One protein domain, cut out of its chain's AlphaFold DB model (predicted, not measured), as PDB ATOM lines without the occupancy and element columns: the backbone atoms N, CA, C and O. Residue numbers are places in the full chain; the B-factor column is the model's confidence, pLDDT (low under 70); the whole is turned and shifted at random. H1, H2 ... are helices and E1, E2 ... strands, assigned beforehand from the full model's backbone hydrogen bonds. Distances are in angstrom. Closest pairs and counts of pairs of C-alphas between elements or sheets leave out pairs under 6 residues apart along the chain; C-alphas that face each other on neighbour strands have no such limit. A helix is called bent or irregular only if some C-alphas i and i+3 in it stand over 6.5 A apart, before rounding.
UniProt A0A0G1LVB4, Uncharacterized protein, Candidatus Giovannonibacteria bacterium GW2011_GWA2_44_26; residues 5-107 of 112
ATOM      1  N   THR A   5      33.748 130.979  64.422       72.44
ATOM      2  CA  THR A   5      33.384 131.873  65.525       72.44
ATOM      3  C   THR A   5      34.252 133.119  65.442       72.44
ATOM      4  O   THR A   5      35.482 133.031  65.447       72.44
ATOM      5  N   CYS A   6      33.608 134.277  65.330       78.94
ATOM      6  CA  CYS A   6      34.248 135.585  65.249       78.94
ATOM      7  C   CYS A   6      33.731 136.455  66.398       78.94
ATOM      8  O   CYS A   6      32.520 136.542  66.592       78.94
ATOM      9  N   LEU A   7      34.633 137.091  67.146       81.19
ATOM     10  CA  LEU A   7      34.293 138.133  68.112       81.19
ATOM     11  C   LEU A   7      34.988 139.434  67.738       81.19
ATOM     12  O   LEU A   7      36.157 139.440  67.354       81.19
ATOM     13  N   MET A   8      34.260 140.531  67.921       83.69
ATOM     14  CA  MET A   8      34.715 141.884  67.646       83.69
ATOM     15  C   MET A   8      34.476 142.758  68.876       83.69
ATOM     16  O   MET A   8      33.407 142.698  69.483       83.69
ATOM     17  N   VAL A   9      35.463 143.574  69.245       84.69
ATOM     18  CA  VAL A   9      35.347 144.568  70.319       84.69
ATOM     19  C   VAL A   9      35.906 145.901  69.855       84.69
ATOM     20  O   VAL A   9      37.068 146.001  69.468       84.69
ATOM     21  N   LEU A  10      35.077 146.937  69.963       81.31
ATOM     22  CA  LEU A  10      35.487 148.326  69.822       81.31
ATOM     23  C   LEU A  10      36.051 148.837  71.149       81.31
ATOM     24  O   LEU A  10      35.391 148.776  72.187       81.31
ATOM     25  N   ARG A  11      37.269 149.363  71.110       82.62
ATOM     26  CA  ARG A  11      37.936 149.989  72.246       82.62
ATOM     27  C   ARG A  11      37.621 151.491  72.324       82.62
ATOM     28  O   ARG A  11      37.269 152.109  71.317       82.62
ATOM     29  N   PRO A  12      37.783 152.112  73.507       78.56
ATOM     30  CA  PRO A  12      37.575 153.551  73.679       78.56
ATOM     31  C   PRO A  12      38.502 154.436  72.834       78.56
ATOM     32  O   PRO A  12      38.123 155.551  72.501       78.56
ATOM     33  N   ASP A  13      39.686 153.937  72.467       81.94
ATOM     34  CA  ASP A  13      40.681 154.627  71.632       81.94
ATOM     35  C   ASP A  13      40.367 154.578  70.125       81.94
ATOM     36  O   ASP A  13      41.193 154.990  69.316       81.94
ATOM     37  N   GLY A  14      39.190 154.074  69.740       79.88
ATOM     38  CA  GLY A  14      38.771 153.986  68.340       79.88
ATOM     39  C   GLY A  14      39.329 152.770  67.601       79.88
ATOM     40  O   GLY A  14      39.116 152.638  66.402       79.88
ATOM     41  N   LEU A  15      40.014 151.851  68.287       84.56
ATOM     42  CA  LEU A  15      40.484 150.613  67.672       84.56
ATOM     43  C   LEU A  15      39.440 149.504  67.778       84.56
ATOM     44  O   LEU A  15      38.864 149.266  68.838       84.56
ATOM     45  N   VAL A  16      39.243 148.766  66.694       86.00
ATOM     46  CA  VAL A  16      38.437 147.547  66.666       86.00
ATOM     47  C   VAL A  16      39.367 146.349  66.666       86.00
ATOM     48  O   VAL A  16      40.220 146.209  65.793       86.00
ATOM     49  N   LEU A  17      39.205 145.482  67.661       86.50
ATOM     50  CA  LEU A  17      39.910 144.212  67.757       86.50
ATOM     51  C   LEU A  17      38.979 143.091  67.323       86.50
ATOM     52  O   LEU A  17      37.898 142.934  67.894       86.50
ATOM     53  N   THR A  18      39.430 142.283  66.374       84.31
ATOM     54  CA  THR A  18      38.690 141.122  65.887       84.31
ATOM     55  C   THR A  18      39.515 139.870  66.127       84.31
ATOM     56  O   THR A  18      40.702 139.837  65.815       84.31
ATOM     57  N   VAL A  19      38.892 138.828  66.671       81.25
ATOM     58  CA  VAL A  19      39.481 137.490  66.746       81.25
ATOM     59  C   VAL A  19      38.539 136.508  66.078       81.25
ATOM     60  O   VAL A  19      37.353 136.441  66.400       81.25
ATOM     61  N   LYS A  20      39.079 135.727  65.151       81.31
ATOM     62  CA  LYS A  20      38.365 134.698  64.407       81.31
ATOM     63  C   LYS A  20      39.055 133.361  64.600       81.31
ATOM     64  O   LYS A  20      40.258 133.246  64.390       81.31
ATOM     65  N   VAL A  21      38.275 132.341  64.936       73.31
ATOM     66  CA  VAL A  21      38.738 130.953  64.993       73.31
ATOM     67  C   VAL A  21      38.163 130.204  63.797       73.31
ATOM     68  O   VAL A  21      36.952 130.212  63.566       73.31
ATOM     69  N   SER A  22      39.034 129.585  63.004       73.19
ATOM     70  CA  SER A  22      38.665 128.864  61.787       73.19
ATOM     71  C   SER A  22      39.432 127.550  61.704       73.19
ATOM     72  O   SER A  22      40.557 127.511  61.215       73.19
ATOM     73  N   GLY A  23      38.809 126.458  62.150       71.81
ATOM     74  CA  GLY A  23      39.463 125.150  62.194       71.81
ATOM     75  C   GLY A  23      40.611 125.142  63.202       71.81
ATOM     76  O   GLY A  23      40.377 125.251  64.399       71.81
ATOM     77  N   ASP A  24      41.832 125.018  62.699       71.88
ATOM     78  CA  ASP A  24      43.099 125.019  63.432       71.88
ATOM     79  C   ASP A  24      43.806 126.381  63.394       71.88
ATOM     80  O   ASP A  24      44.983 126.472  63.717       71.88
ATOM     81  N   LYS A  25      43.111 127.450  63.002       74.75
ATOM     82  CA  LYS A  25      43.692 128.790  62.893       74.75
ATOM     83  C   LYS A  25      42.990 129.778  63.798       74.75
ATOM     84  O   LYS A  25      41.760 129.775  63.903       74.75
ATOM     85  N   ILE A  26      43.779 130.669  64.383       77.06
ATOM     86  CA  ILE A  26      43.294 131.879  65.041       77.06
ATOM     87  C   ILE A  26      43.838 133.072  64.278       77.06
ATOM     88  O   ILE A  26      45.041 133.197  64.078       77.06
ATOM     89  N   ILE A  27      42.942 133.952  63.861       82.31
ATOM     90  CA  ILE A  27      43.268 135.184  63.157       82.31
ATOM     91  C   ILE A  27      42.895 136.329  64.087       82.31
ATOM     92  O   ILE A  27      41.757 136.393  64.552       82.31
ATOM     93  N   ALA A  28      43.853 137.199  64.384       82.81
ATOM     94  CA  ALA A  28      43.651 138.390  65.189       82.81
ATOM     95  C   ALA A  28      43.954 139.634  64.354       82.81
ATOM     96  O   ALA A  28      45.049 139.772  63.806       82.81
ATOM     97  N   ASP A  29      42.993 140.546  64.299       86.81
ATOM     98  CA  ASP A  29      43.063 141.753  63.491       86.81
ATOM     99  C   ASP A  29      42.805 142.993  64.347       86.81
ATOM    100  O   ASP A  29      42.005 142.971  65.286       86.81
ATOM    101  N   VAL A  30      43.497 144.081  64.012       84.06
ATOM    102  CA  VAL A  30      43.261 145.417  64.566       84.06
ATOM    103  C   VAL A  30      42.891 146.338  63.424       84.06
ATOM    104  O   VAL A  30      43.629 146.435  62.443       84.06
ATOM    105  N   HIS A  31      41.775 147.031  63.579       86.44
ATOM    106  CA  HIS A  31      41.296 148.029  62.640       86.44
ATOM    107  C   HIS A  31      41.135 149.379  63.332       86.44
ATOM    108  O   HIS A  31      40.889 149.435  64.539       86.44
ATOM    109  N   VAL A  32      41.219 150.459  62.562       84.44
ATOM    110  CA  VAL A  32      40.760 151.778  63.013       84.44
ATOM    111  C   VAL A  32      39.279 151.909  62.687       84.44
ATOM    112  O   VAL A  32      38.867 151.658  61.552       84.44
ATOM    113  N   ALA A  33      38.491 152.307  63.680       84.25
ATOM    114  CA  ALA A  33      37.109 152.699  63.490       84.25
ATOM    115  C   ALA A  33      36.938 154.196  63.714       84.25
ATOM    116  O   ALA A  33      37.376 154.738  64.731       84.25
ATOM    117  N   ASN A  34      36.224 154.832  62.793       80.88
ATOM    118  CA  ASN A  34      35.708 156.168  63.007       80.88
ATOM    119  C   ASN A  34      34.268 156.071  63.490       80.88
ATOM    120  O   ASN A  34      33.475 155.253  63.022       80.88
ATOM    121  N   LYS A  35      33.954 156.915  64.467       76.69
ATOM    122  CA  LYS A  35      32.587 157.140  64.911       76.69
ATOM    123  C   LYS A  35      32.114 158.408  64.232       76.69
ATOM    124  O   LYS A  35      32.621 159.485  64.544       76.69
ATOM    125  N   SER A  36      31.177 158.274  63.313       80.00
ATOM    126  CA  SER A  36      30.431 159.397  62.763       80.00
ATOM    127  C   SER A  36      29.025 159.370  63.352       80.00
ATOM    128  O   SER A  36      28.500 158.327  63.736       80.00
ATOM    129  N   TYR A  37      28.440 160.548  63.513       78.12
ATOM    130  CA  TYR A  37      27.026 160.663  63.828       78.12
ATOM    131  C   TYR A  37      26.318 161.006  62.533       78.12
ATOM    132  O   TYR A  37      26.713 161.971  61.875       78.12
ATOM    133  N   ASP A  38      25.320 160.213  62.171       79.88
ATOM    134  CA  ASP A  38      24.450 160.549  61.060       79.88
ATOM    135  C   ASP A  38      23.313 161.440  61.587       79.88
ATOM    136  O   ASP A  38      22.461 160.975  62.353       79.88
ATOM    137  N   PRO A  39      23.305 162.739  61.235       77.44
ATOM    138  CA  PRO A  39      22.288 163.662  61.714       77.44
ATOM    139  C   PRO A  39      20.887 163.345  61.180       77.44
ATOM    140  O   PRO A  39      19.917 163.729  61.834       77.44
ATOM    141  N   ASP A  40      20.775 162.638  60.052       84.44
ATOM    142  CA  ASP A  40      19.495 162.352  59.405       84.44
ATOM    143  C   ASP A  40      18.807 161.128  60.025       84.44
ATOM    144  O   ASP A  40      17.596 161.145  60.255       84.44
ATOM    145  N   SER A  41      19.570 160.083  60.354       82.50
ATOM    146  CA  SER A  41      19.049 158.884  61.029       82.50
ATOM    147  C   SER A  41      19.074 158.975  62.560       82.50
ATOM    148  O   SER A  41      18.426 158.175  63.230       82.50
ATOM    149  N   GLN A  42      19.779 159.961  63.126       79.25
ATOM    150  CA  GLN A  42      20.109 160.047  64.555       79.25
ATOM    151  C   GLN A  42      20.867 158.823  65.094       79.25
ATOM    152  O   GLN A  42      20.873 158.558  66.301       79.25
ATOM    153  N   GLU A  43      21.528 158.074  64.213       76.50
ATOM    154  CA  GLU A  43      22.271 156.875  64.575       76.50
ATOM    155  C   GLU A  43      23.776 157.151  64.679       76.50
ATOM    156  O   GLU A  43      24.360 158.000  63.996       76.50
ATOM    157  N   LEU A  44      24.428 156.403  65.570       71.81
ATOM    158  CA  LEU A  44      25.882 156.369  65.638       71.81
ATOM    159  C   LEU A  44      26.391 155.387  64.579       71.81
ATOM    160  O   LEU A  44      26.230 154.174  64.726       71.81
ATOM    161  N   LEU A  45      27.048 155.905  63.547       77.31
ATOM    162  CA  LEU A  45      27.703 155.096  62.532       77.31
ATOM    163  C   LEU A  45      29.108 154.710  62.996       77.31
ATOM    164  O   LEU A  45      29.909 155.538  63.442       77.31
ATOM    165  N   LEU A  46      29.406 153.415  62.896       76.50
ATOM    166  CA  LEU A  46      30.739 152.876  63.123       76.50
ATOM    167  C   LEU A  46      31.330 152.430  61.787       76.50
ATOM    168  O   LEU A  46      30.995 151.361  61.278       76.50
ATOM    169  N   GLU A  47      32.240 153.227  61.243       78.81
ATOM    170  CA  GLU A  47      32.937 152.897  60.004       78.81
ATOM    171  C   GLU A  47      34.277 152.236  60.324       78.81
ATOM    172  O   GLU A  47      35.169 152.842  60.916       78.81
ATOM    173  N   ILE A  48      34.418 150.963  59.945       79.88
ATOM    174  CA  ILE A  48      35.674 150.218  60.059       79.88
ATOM    175  C   ILE A  48      36.462 150.461  58.772       79.88
ATOM    176  O   ILE A  48      36.097 149.940  57.721       79.88
ATOM    177  N   HIS A  49      37.530 151.252  58.852       72.50
ATOM    178  CA  HIS A  49      38.280 151.679  57.670       72.50
ATOM    179  C   HIS A  49      39.443 150.735  57.365       72.50
ATOM    180  O   HIS A  49      39.349 149.848  56.518       72.50
ATOM    181  N   GLU A  50      40.568 150.941  58.052       73.31
ATOM    182  CA  GLU A  50      41.852 150.371  57.668       73.31
ATOM    183  C   GLU A  50      42.306 149.302  58.657       73.31
ATOM    184  O   GLU A  50      42.179 149.447  59.876       73.31
ATOM    185  N   LYS A  51      42.855 148.216  58.110       76.69
ATOM    186  CA  LYS A  51      43.484 147.153  58.884       76.69
ATOM    187  C   LYS A  51      44.880 147.604  59.310       76.69
ATOM    188  O   LYS A  51      45.822 147.526  58.531       76.69
ATOM    189  N   SER A  52      45.015 148.041  60.557       78.88
ATOM    190  CA  SER A  52      46.300 148.471  61.119       78.88
ATOM    191  C   SER A  52      47.254 147.303  61.322       78.88
ATOM    192  O   SER A  52      48.452 147.433  61.098       78.88
ATOM    193  N   TYR A  53      46.726 146.160  61.765       77.81
ATOM    194  CA  TYR A  53      47.539 144.987  62.039       77.81
ATOM    195  C   TYR A  53      46.764 143.691  61.780       77.81
ATOM    196  O   TYR A  53      45.564 143.608  62.041       77.81
ATOM    197  N   SER A  54      47.464 142.661  61.302       83.44
ATOM    198  CA  SER A  54      46.938 141.299  61.170       83.44
ATOM    199  C   SER A  54      47.954 140.280  61.642       83.44
ATOM    200  O   SER A  54      49.129 140.377  61.286       83.44
ATOM    201  N   GLN A  55      47.506 139.301  62.414       80.38
ATOM    202  CA  GLN A  55      48.330 138.172  62.797       80.38
ATOM    203  C   GLN A  55      47.516 136.888  62.732       80.38
ATOM    204  O   GLN A  55      46.466 136.757  63.357       80.38
ATOM    205  N   GLU A  56      48.057 135.920  62.006       80.44
ATOM    206  CA  GLU A  56      47.546 134.558  61.971       80.44
ATOM    207  C   GLU A  56      48.403 133.657  62.862       80.44
ATOM    208  O   GLU A  56      49.629 133.801  62.940       80.44
ATOM    209  N   PHE A  57      47.733 132.743  63.554       73.75
ATOM    210  CA  PHE A  57      48.317 131.744  64.431       73.75
ATOM    211  C   PHE A  57      47.804 130.368  64.011       73.75
ATOM    212  O   PHE A  57      46.633 130.043  64.224       73.75
ATOM    213  N   ASP A  58      48.691 129.558  63.439       73.06
ATOM    214  CA  ASP A  58      48.426 128.148  63.174       73.06
ATOM    215  C   ASP A  58      48.537 127.340  64.475       73.06
ATOM    216  O   ASP A  58      49.550 127.384  65.178       73.06
ATOM    217  N   LEU A  59      47.489 126.580  64.777       66.00
ATOM    218  CA  LEU A  59      47.400 125.622  65.880       66.00
ATOM    219  C   LEU A  59      47.594 124.177  65.393       66.00
ATOM    220  O   LEU A  59      47.209 123.237  66.089       66.00
ATOM    221  N   VAL A  60      48.160 123.981  64.196       62.59
ATOM    222  CA  VAL A  60      48.419 122.655  63.613       62.59
ATOM    223  C   VAL A  60      49.155 121.775  64.632       62.59
ATOM    224  O   VAL A  60      50.180 122.167  65.187       62.59
ATOM    225  N   GLY A  61      48.620 120.580  64.894       54.66
ATOM    226  CA  GLY A  61      49.162 119.637  65.883       54.66
ATOM    227  C   GLY A  61      48.643 119.823  67.315       54.66
ATOM    228  O   GLY A  61      48.899 118.971  68.161       54.66
ATOM    229  N   ILE A  62      47.869 120.876  67.590       56.94
ATOM    230  CA  ILE A  62      47.179 121.082  68.867       56.94
ATOM    231  C   ILE A  62      45.702 120.719  68.675       56.94
ATOM    232  O   ILE A  62      44.907 121.509  68.167       56.94
ATOM    233  N   SER A  63      45.307 119.513  69.093       53.03
ATOM    234  CA  SER A  63      43.892 119.116  69.118       53.03
ATOM    235  C   SER A  63      43.096 120.099  69.979       53.03
ATOM    236  O   SER A  63      43.387 120.238  71.166       53.03
ATOM    237  N   TRP A  64      42.107 120.794  69.401       49.56
ATOM    238  CA  TRP A  64      41.314 121.797  70.121       49.56
ATOM    239  C   TRP A  64      40.527 121.171  71.288       49.56
ATOM    240  O   TRP A  64      39.486 120.549  71.082       49.56
ATOM    241  N   GLN A  65      41.020 121.335  72.518       58.00
ATOM    242  CA  GLN A  65      40.368 120.936  73.762       58.00
ATOM    243  C   GLN A  65      40.155 122.180  74.635       58.00
ATOM    244  O   GLN A  65      41.134 122.708  75.159       58.00
ATOM    245  N   PRO A  66      38.908 122.652  74.831       53.31
ATOM    246  CA  PRO A  66      38.626 123.956  75.440       53.31
ATOM    247  C   PRO A  66      39.346 124.221  76.772       53.31
ATOM    248  O   PRO A  66      39.899 125.296  76.951       53.31
ATOM    249  N   LYS A  67      39.404 123.229  77.674       54.88
ATOM    250  CA  LYS A  67      40.004 123.383  79.014       54.88
ATOM    251  C   LYS A  67      41.536 123.309  79.038       54.88
ATOM    252  O   LYS A  67      42.162 124.046  79.784       54.88
ATOM    253  N   CYS A  68      42.150 122.434  78.238       52.06
ATOM    254  CA  CYS A  68      43.615 122.299  78.191       52.06
ATOM    255  C   CYS A  68      44.268 123.358  77.295       52.06
ATOM    256  O   CYS A  68      45.428 123.719  77.490       52.06
ATOM    257  N   ASN A  69      43.527 123.871  76.313       58.72
ATOM    258  CA  ASN A  69      44.086 124.763  75.310       58.72
ATOM    259  C   ASN A  69      43.993 126.226  75.693       58.72
ATOM    260  O   ASN A  69      44.644 127.026  75.041       58.72
ATOM    261  N   GLU A  70      43.257 126.588  76.742       57.38
ATOM    262  CA  GLU A  70      43.189 127.969  77.201       57.38
ATOM    263  C   GLU A  70      44.558 128.454  77.703       57.38
ATOM    264  O   GLU A  70      45.081 129.449  77.210       57.38
ATOM    265  N   GLU A  71      45.219 127.697  78.585       57.78
ATOM    266  CA  GLU A  71      46.558 128.047  79.078       57.78
ATOM    267  C   GLU A  71      47.640 127.969  77.992       57.78
ATOM    268  O   GLU A  71      48.534 128.818  77.938       57.78
ATOM    269  N   LEU A  72      47.569 126.957  77.121       60.16
ATOM    270  CA  LEU A  72      48.498 126.781  76.000       60.16
ATOM    271  C   LEU A  72      48.340 127.895  74.966       60.16
ATOM    272  O   LEU A  72      49.338 128.444  74.504       60.16
ATOM    273  N   LEU A  73      47.103 128.282  74.659       63.94
ATOM    274  CA  LEU A  73      46.794 129.388  73.768       63.94
ATOM    275  C   LEU A  73      47.242 130.719  74.369       63.94
ATOM    276  O   LEU A  73      47.903 131.493  73.687       63.94
ATOM    277  N   VAL A  74      46.963 130.964  75.653       63.06
ATOM    278  CA  VAL A  74      47.421 132.161  76.372       63.06
ATOM    279  C   VAL A  74      48.948 132.249  76.346       63.06
ATOM    280  O   VAL A  74      49.483 133.308  76.023       63.06
ATOM    281  N   LYS A  75      49.668 131.156  76.642       66.12
ATOM    282  CA  LYS A  75      51.142 131.126  76.605       66.12
ATOM    283  C   LYS A  75      51.686 131.320  75.188       66.12
ATOM    284  O   LYS A  75      52.604 132.114  75.001       66.12
ATOM    285  N   PHE A  76      51.116 130.642  74.194       65.62
ATOM    286  CA  PHE A  76      51.547 130.732  72.800       65.62
ATOM    287  C   PHE A  76      51.313 132.128  72.214       65.62
ATOM    288  O   PHE A  76      52.242 132.736  71.676       65.62
ATOM    289  N   LEU A  77      50.099 132.667  72.377       65.50
ATOM    290  CA  LEU A  77      49.753 134.023  71.960       65.50
ATOM    291  C   LEU A  77      50.614 135.046  72.693       65.50
ATOM    292  O   LEU A  77      51.128 135.949  72.049       65.50
ATOM    293  N   ARG A  78      50.849 134.890  74.001       66.31
ATOM    294  CA  ARG A  78      51.729 135.793  74.751       66.31
ATOM    295  C   ARG A  78      53.137 135.821  74.154       66.31
ATOM    296  O   ARG A  78      53.597 136.887  73.769       66.31
ATOM    297  N   VAL A  79      53.785 134.667  73.982       67.38
ATOM    298  CA  VAL A  79      55.163 134.594  73.457       67.38
ATOM    299  C   VAL A  79      55.268 135.129  72.024       67.38
ATOM    300  O   VAL A  79      56.255 135.784  71.681       67.38
ATOM    301  N   ARG A  80      54.277 134.850  71.169       67.56
ATOM    302  CA  ARG A  80      54.269 135.305  69.771       67.56
ATOM    303  C   ARG A  80      53.919 136.789  69.639       67.56
ATOM    304  O   ARG A  80      54.529 137.470  68.820       67.56
ATOM    305  N   ILE A  81      52.973 137.290  70.434       66.44
ATOM    306  CA  ILE A  81      52.510 138.679  70.372       66.44
ATOM    307  C   ILE A  81      53.475 139.637  71.084       66.44
ATOM    308  O   ILE A  81      53.720 140.731  70.584       66.44
ATOM    309  N   GLU A  82      54.074 139.250  72.216       66.75
ATOM    310  CA  GLU A  82      55.059 140.092  72.920       66.75
ATOM    311  C   GLU A  82      56.297 140.387  72.063       66.75
ATOM    312  O   GLU A  82      56.959 141.407  72.255       66.75
ATOM    313  N   LYS A  83      56.586 139.519  71.087       67.06
ATOM    314  CA  LYS A  83      57.691 139.666  70.134       67.06
ATOM    315  C   LYS A  83      57.306 140.387  68.839       67.06
ATOM    316  O   LYS A  83      58.156 140.516  67.964       67.06
ATOM    317  N   SER A  84      56.061 140.842  68.690       66.44
ATOM    318  CA  SER A  84      55.585 141.499  67.471       66.44
ATOM    319  C   SER A  84      55.076 142.919  67.733       66.44
ATOM    320  O   SER A  84      54.925 143.365  68.874       66.44
ATOM    321  N   ALA A  85      54.767 143.645  66.654       65.06
ATOM    322  CA  ALA A  85      54.124 144.958  66.732       65.06
ATOM    323  C   ALA A  85      52.741 144.912  67.422       65.06
ATOM    324  O   ALA A  85      52.224 145.944  67.844       65.06
ATOM    325  N   PHE A  86      52.171 143.714  67.621       67.50
ATOM    326  CA  PHE A  86      50.915 143.508  68.339       67.50
ATOM    327  C   PHE A  86      51.037 143.531  69.868       67.50
ATOM    328  O   PHE A  86      50.012 143.380  70.533       67.50
ATOM    329  N   ARG A  87      52.227 143.708  70.465       71.75
ATOM    330  CA  ARG A  87      52.422 143.601  71.929       71.75
ATOM    331  C   ARG A  87      51.391 144.383  72.762       71.75
ATOM    332  O   ARG A  87      50.914 143.888  73.780       71.75
ATOM    333  N   ASN A  88      50.974 145.560  72.286       72.81
ATOM    334  CA  ASN A  88      50.005 146.437  72.958       72.81
ATOM    335  C   ASN A  88      48.559 145.886  72.932       72.81
ATOM    336  O   ASN A  88      47.687 146.365  73.659       72.81
ATOM    337  N   PHE A  89      48.302 144.873  72.104       73.06
ATOM    338  CA  PHE A  89      47.006 144.231  71.883       73.06
ATOM    339  C   PHE A  89      46.973 142.771  72.367       73.06
ATOM    340  O   PHE A  89      45.922 142.139  72.302       73.06
ATOM    341  N   ALA A  90      48.078 142.242  72.908       69.75
ATOM    342  CA  ALA A  90      48.194 140.846  73.344       69.75
ATOM    343  C   ALA A  90      47.092 140.437  74.324       69.75
ATOM    344  O   ALA A  90      46.349 139.487  74.094       69.75
ATOM    345  N   LYS A  91      46.967 141.193  75.421       73.00
ATOM    346  CA  LYS A  91      46.012 140.921  76.496       73.00
ATOM    347  C   LYS A  91      44.555 140.914  76.004       73.00
ATOM    348  O   LYS A  91      43.881 139.919  76.262       73.00
ATOM    349  N   PRO A  92      44.052 141.944  75.294       74.62
ATOM    350  CA  PRO A  92      42.671 141.921  74.823       74.62
ATOM    351  C   PRO A  92      42.413 140.859  73.741       74.62
ATOM    352  O   PRO A  92      41.344 140.257  73.751       74.62
ATOM    353  N   ILE A  93      43.378 140.554  72.863       73.62
ATOM    354  CA  ILE A  93      43.244 139.463  71.877       73.62
ATOM    355  C   ILE A  93      43.123 138.105  72.572       73.62
ATOM    356  O   ILE A  93      42.256 137.307  72.221       73.62
ATOM    357  N   ILE A  94      43.949 137.856  73.592       73.25
ATOM    358  CA  ILE A  94      43.878 136.629  74.394       73.25
ATOM    359  C   ILE A  94      42.502 136.508  75.061       73.25
ATOM    360  O   ILE A  94      41.864 135.468  74.942       73.25
ATOM    361  N   GLN A  95      42.006 137.579  75.685       76.62
ATOM    362  CA  GLN A  95      40.685 137.584  76.323       76.62
ATOM    363  C   GLN A  95      39.546 137.308  75.331       76.62
ATOM    364  O   GLN A  95      38.587 136.614  75.664       76.62
ATOM    365  N   LEU A  96      39.642 137.825  74.103       75.19
ATOM    366  CA  LEU A  96      38.672 137.533  73.046       75.19
ATOM    367  C   LEU A  96      38.727 136.068  72.615       75.19
ATOM    368  O   LEU A  96      37.683 135.435  72.466       75.19
ATOM    369  N   ALA A  97      39.926 135.510  72.468       71.06
ATOM    370  CA  ALA A  97      40.096 134.107  72.122       71.06
ATOM    371  C   ALA A  97      39.548 133.168  73.218       71.06
ATOM    372  O   ALA A  97      38.900 132.174  72.892       71.06
ATOM    373  N   GLN A  98      39.734 133.512  74.498       72.06
ATOM    374  CA  GLN A  98      39.157 132.781  75.637       72.06
ATOM    375  C   GLN A  98      37.626 132.787  75.592       72.06
ATOM    376  O   GLN A  98      37.006 131.729  75.641       72.06
ATOM    377  N   LYS A  99      37.006 133.953  75.368       73.75
ATOM    378  CA  LYS A  99      35.545 134.051  75.213       73.75
ATOM    379  C   LYS A  99      35.019 133.204  74.053       73.75
ATOM    380  O   LYS A  99      33.976 132.571  74.181       73.75
ATOM    381  N   ILE A 100      35.734 133.150  72.925       71.25
ATOM    382  CA  ILE A 100      35.370 132.256  71.812       71.25
ATOM    383  C   ILE A 100      35.429 130.786  72.249       71.25
ATOM    384  O   ILE A 100      34.547 130.000  71.895       71.25
ATOM    385  N   ALA A 101      36.453 130.405  73.015       66.25
ATOM    386  CA  ALA A 101      36.600 129.047  73.526       66.25
ATOM    387  C   ALA A 101      35.463 128.661  74.486       66.25
ATOM    388  O   ALA A 101      34.914 127.568  74.356       66.25
ATOM    389  N   GLU A 102      35.068 129.562  75.389       68.25
ATOM    390  CA  GLU A 102      33.939 129.379  76.311       68.25
ATOM    391  C   GLU A 102      32.612 129.206  75.560       68.25
ATOM    392  O   GLU A 102      31.886 128.240  75.805       68.25
ATOM    393  N   LEU A 103      32.325 130.084  74.588       67.19
ATOM    394  CA  LEU A 103      31.111 130.015  73.765       67.19
ATOM    395  C   LEU A 103      31.010 128.693  72.994       67.19
ATOM    396  O   LEU A 103      29.933 128.108  72.903       67.19
ATOM    397  N   ASN A 104      32.134 128.191  72.480       62.97
ATOM    398  CA  ASN A 104      32.183 126.924  71.752       62.97
ATOM    399  C   ASN A 104      32.219 125.687  72.675       62.97
ATOM    400  O   ASN A 104      31.864 124.588  72.247       62.97
ATOM    401  N   GLY A 105      32.660 125.833  73.928       53.50
ATOM    402  CA  GLY A 105      32.713 124.763  74.929       53.50
ATOM    403  C   GLY A 105      31.400 124.559  75.695       53.50
ATOM    404  O   GLY A 105      31.114 123.441  76.124       53.50
ATOM    405  N   GLY A 106      30.584 125.610  75.833       47.53
ATOM    406  CA  GLY A 106      29.309 125.591  76.560       47.53
ATOM    407  C   GLY A 106      28.161 124.858  75.854       47.53
ATOM    408  O   GLY A 106      27.191 124.467  76.498       47.53
ATOM    409  N   SER A 107      28.263 124.586  74.548       46.56
ATOM    410  CA  SER A 107      27.178 123.962  73.768       46.56
ATOM    411  C   SER A 107      26.958 122.461  74.029       46.56
ATOM    412  O   SER A 107      26.143 121.847  73.347       46.56
TER     413      SER A 107
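This is residues 5 to 107 of the 112 residues of an uncharacterized protein of Candidatus Giovannonibacteria bacterium GW2011_GWA2_44_26 (UniProt A0A0G1LVB4). Picture a four-stranded antiparallel sheet, E1 to E4, with a helical hairpin of H1 and H2 packed over one of its faces and the other face bare. H2 runs slantwise over the sheet, H1 folds alongside H2, and the E3 and E4 hairpin runs on past E1 and E2 as a long arm whose tip, residues 38 to 43, sticks out. The printed part has 103 residues with four named strands followed by two named helices, in the order E1, E2, E3, E4, H1, H2; the sheet's order is E1, E2, E3, E4 and the class is mixed, helices and strands. It is only just compact, close to loose, with a radius of gyration of the C-alphas of 15.3 A, and it is only just flat, spanning 51 by 34 by 19 A with the arm making the length.

Start with the sheet, in which E1, residues 5 to 10, E2, residues 15 to 22, E3, residues 25 to 38, and E4, residues 43 to 58, form a meander, each strand the antiparallel neighbour of the one before. E1 and E4 are its edge strands, and they are apart. The sheet is twisted, its C-alphas lying up to 5.6 A off the best plane. In the hairpin of E1 and E2, at 173 degrees, look at N 7 and O 19, 2.9 A apart and within hydrogen-bond range. In the hairpin of E2 and E3, at 144 degrees, N 18 and O 29 are within hydrogen-bond range at 2.9 A. The hairpin of E3 and E4, at 164 degrees, has N 28 and O 55 within hydrogen-bond range at 2.8 A, and N 36 and O 45 at 3.0 A. On its way E3 bends by 52 degrees at residue 32, and E4 bends by 66 degrees at residue 52. Now move outward to H2, residues 87 to 107, which is on the sheet at a height over the sheet of 8.1 A. It lies over E1 and E2, and on the local plane its line stands at 45 degrees to that of E2, slantwise to the strands. The closest C-alphas of E2 and H2 are those of Val 19 and Leu 96, 6.4 A apart; for E1 and H2 they are those of Thr 5 and Ile 100, 6.6 A apart. H1, residues 66 to 82, is also on the sheet, its closest C-alphas to E4 being those of Leu 77 and Phe 57, 8.0 A apart. With H1 and H2 on one face of the sheet, the arrangement is two layers, helices on one face of a sheet. H1 and H2 form a helical hairpin: they touch, with the C-alphas of Ile 81 and Arg 87 closest at 5.2 A, and run opposite ways at a shallow tilt of 15 degrees. Of the O i to N i+4 pairs, 10 of 13 in H1 and 14 of 17 in H2 are within hydrogen-bond range.

Find C-alpha 5 at (33.384, 131.873, 65.525), where E1 begins; it covers 17.1 A to C-alpha 10. E2 covers 22.6 A from Leu 15 to Ser 22. E3 covers 37.2 A from Lys 25 to C-alpha 38 at (24.450, 160.549, 61.060), and E4, the longest strand, covers 38.9 A from Glu 43 to Asp 58. H1 covers 23.2 A from Pro 66 to Glu 82, with a kink of 25 degrees near residue 73; it is only just irregular, C-alphas 68 and 71 being 6.52 A apart. H2 covers 32.0 A from Arg 87 to C-alpha 107 at (27.178, 123.962, 73.768), and is irregular, C-alphas 88 and 91 being 7.7 A apart.

The two C-alphas farthest apart are those of Asp 40 and Gly 61, 52.4 A. The printed part has no cut. The link from E4 to H1 is short, and the other links are tight. The mean pLDDT of the printed part is 72.3; look for values under 70 at residues 59 to 86, residue 90 and residues 101 to 107 of this model.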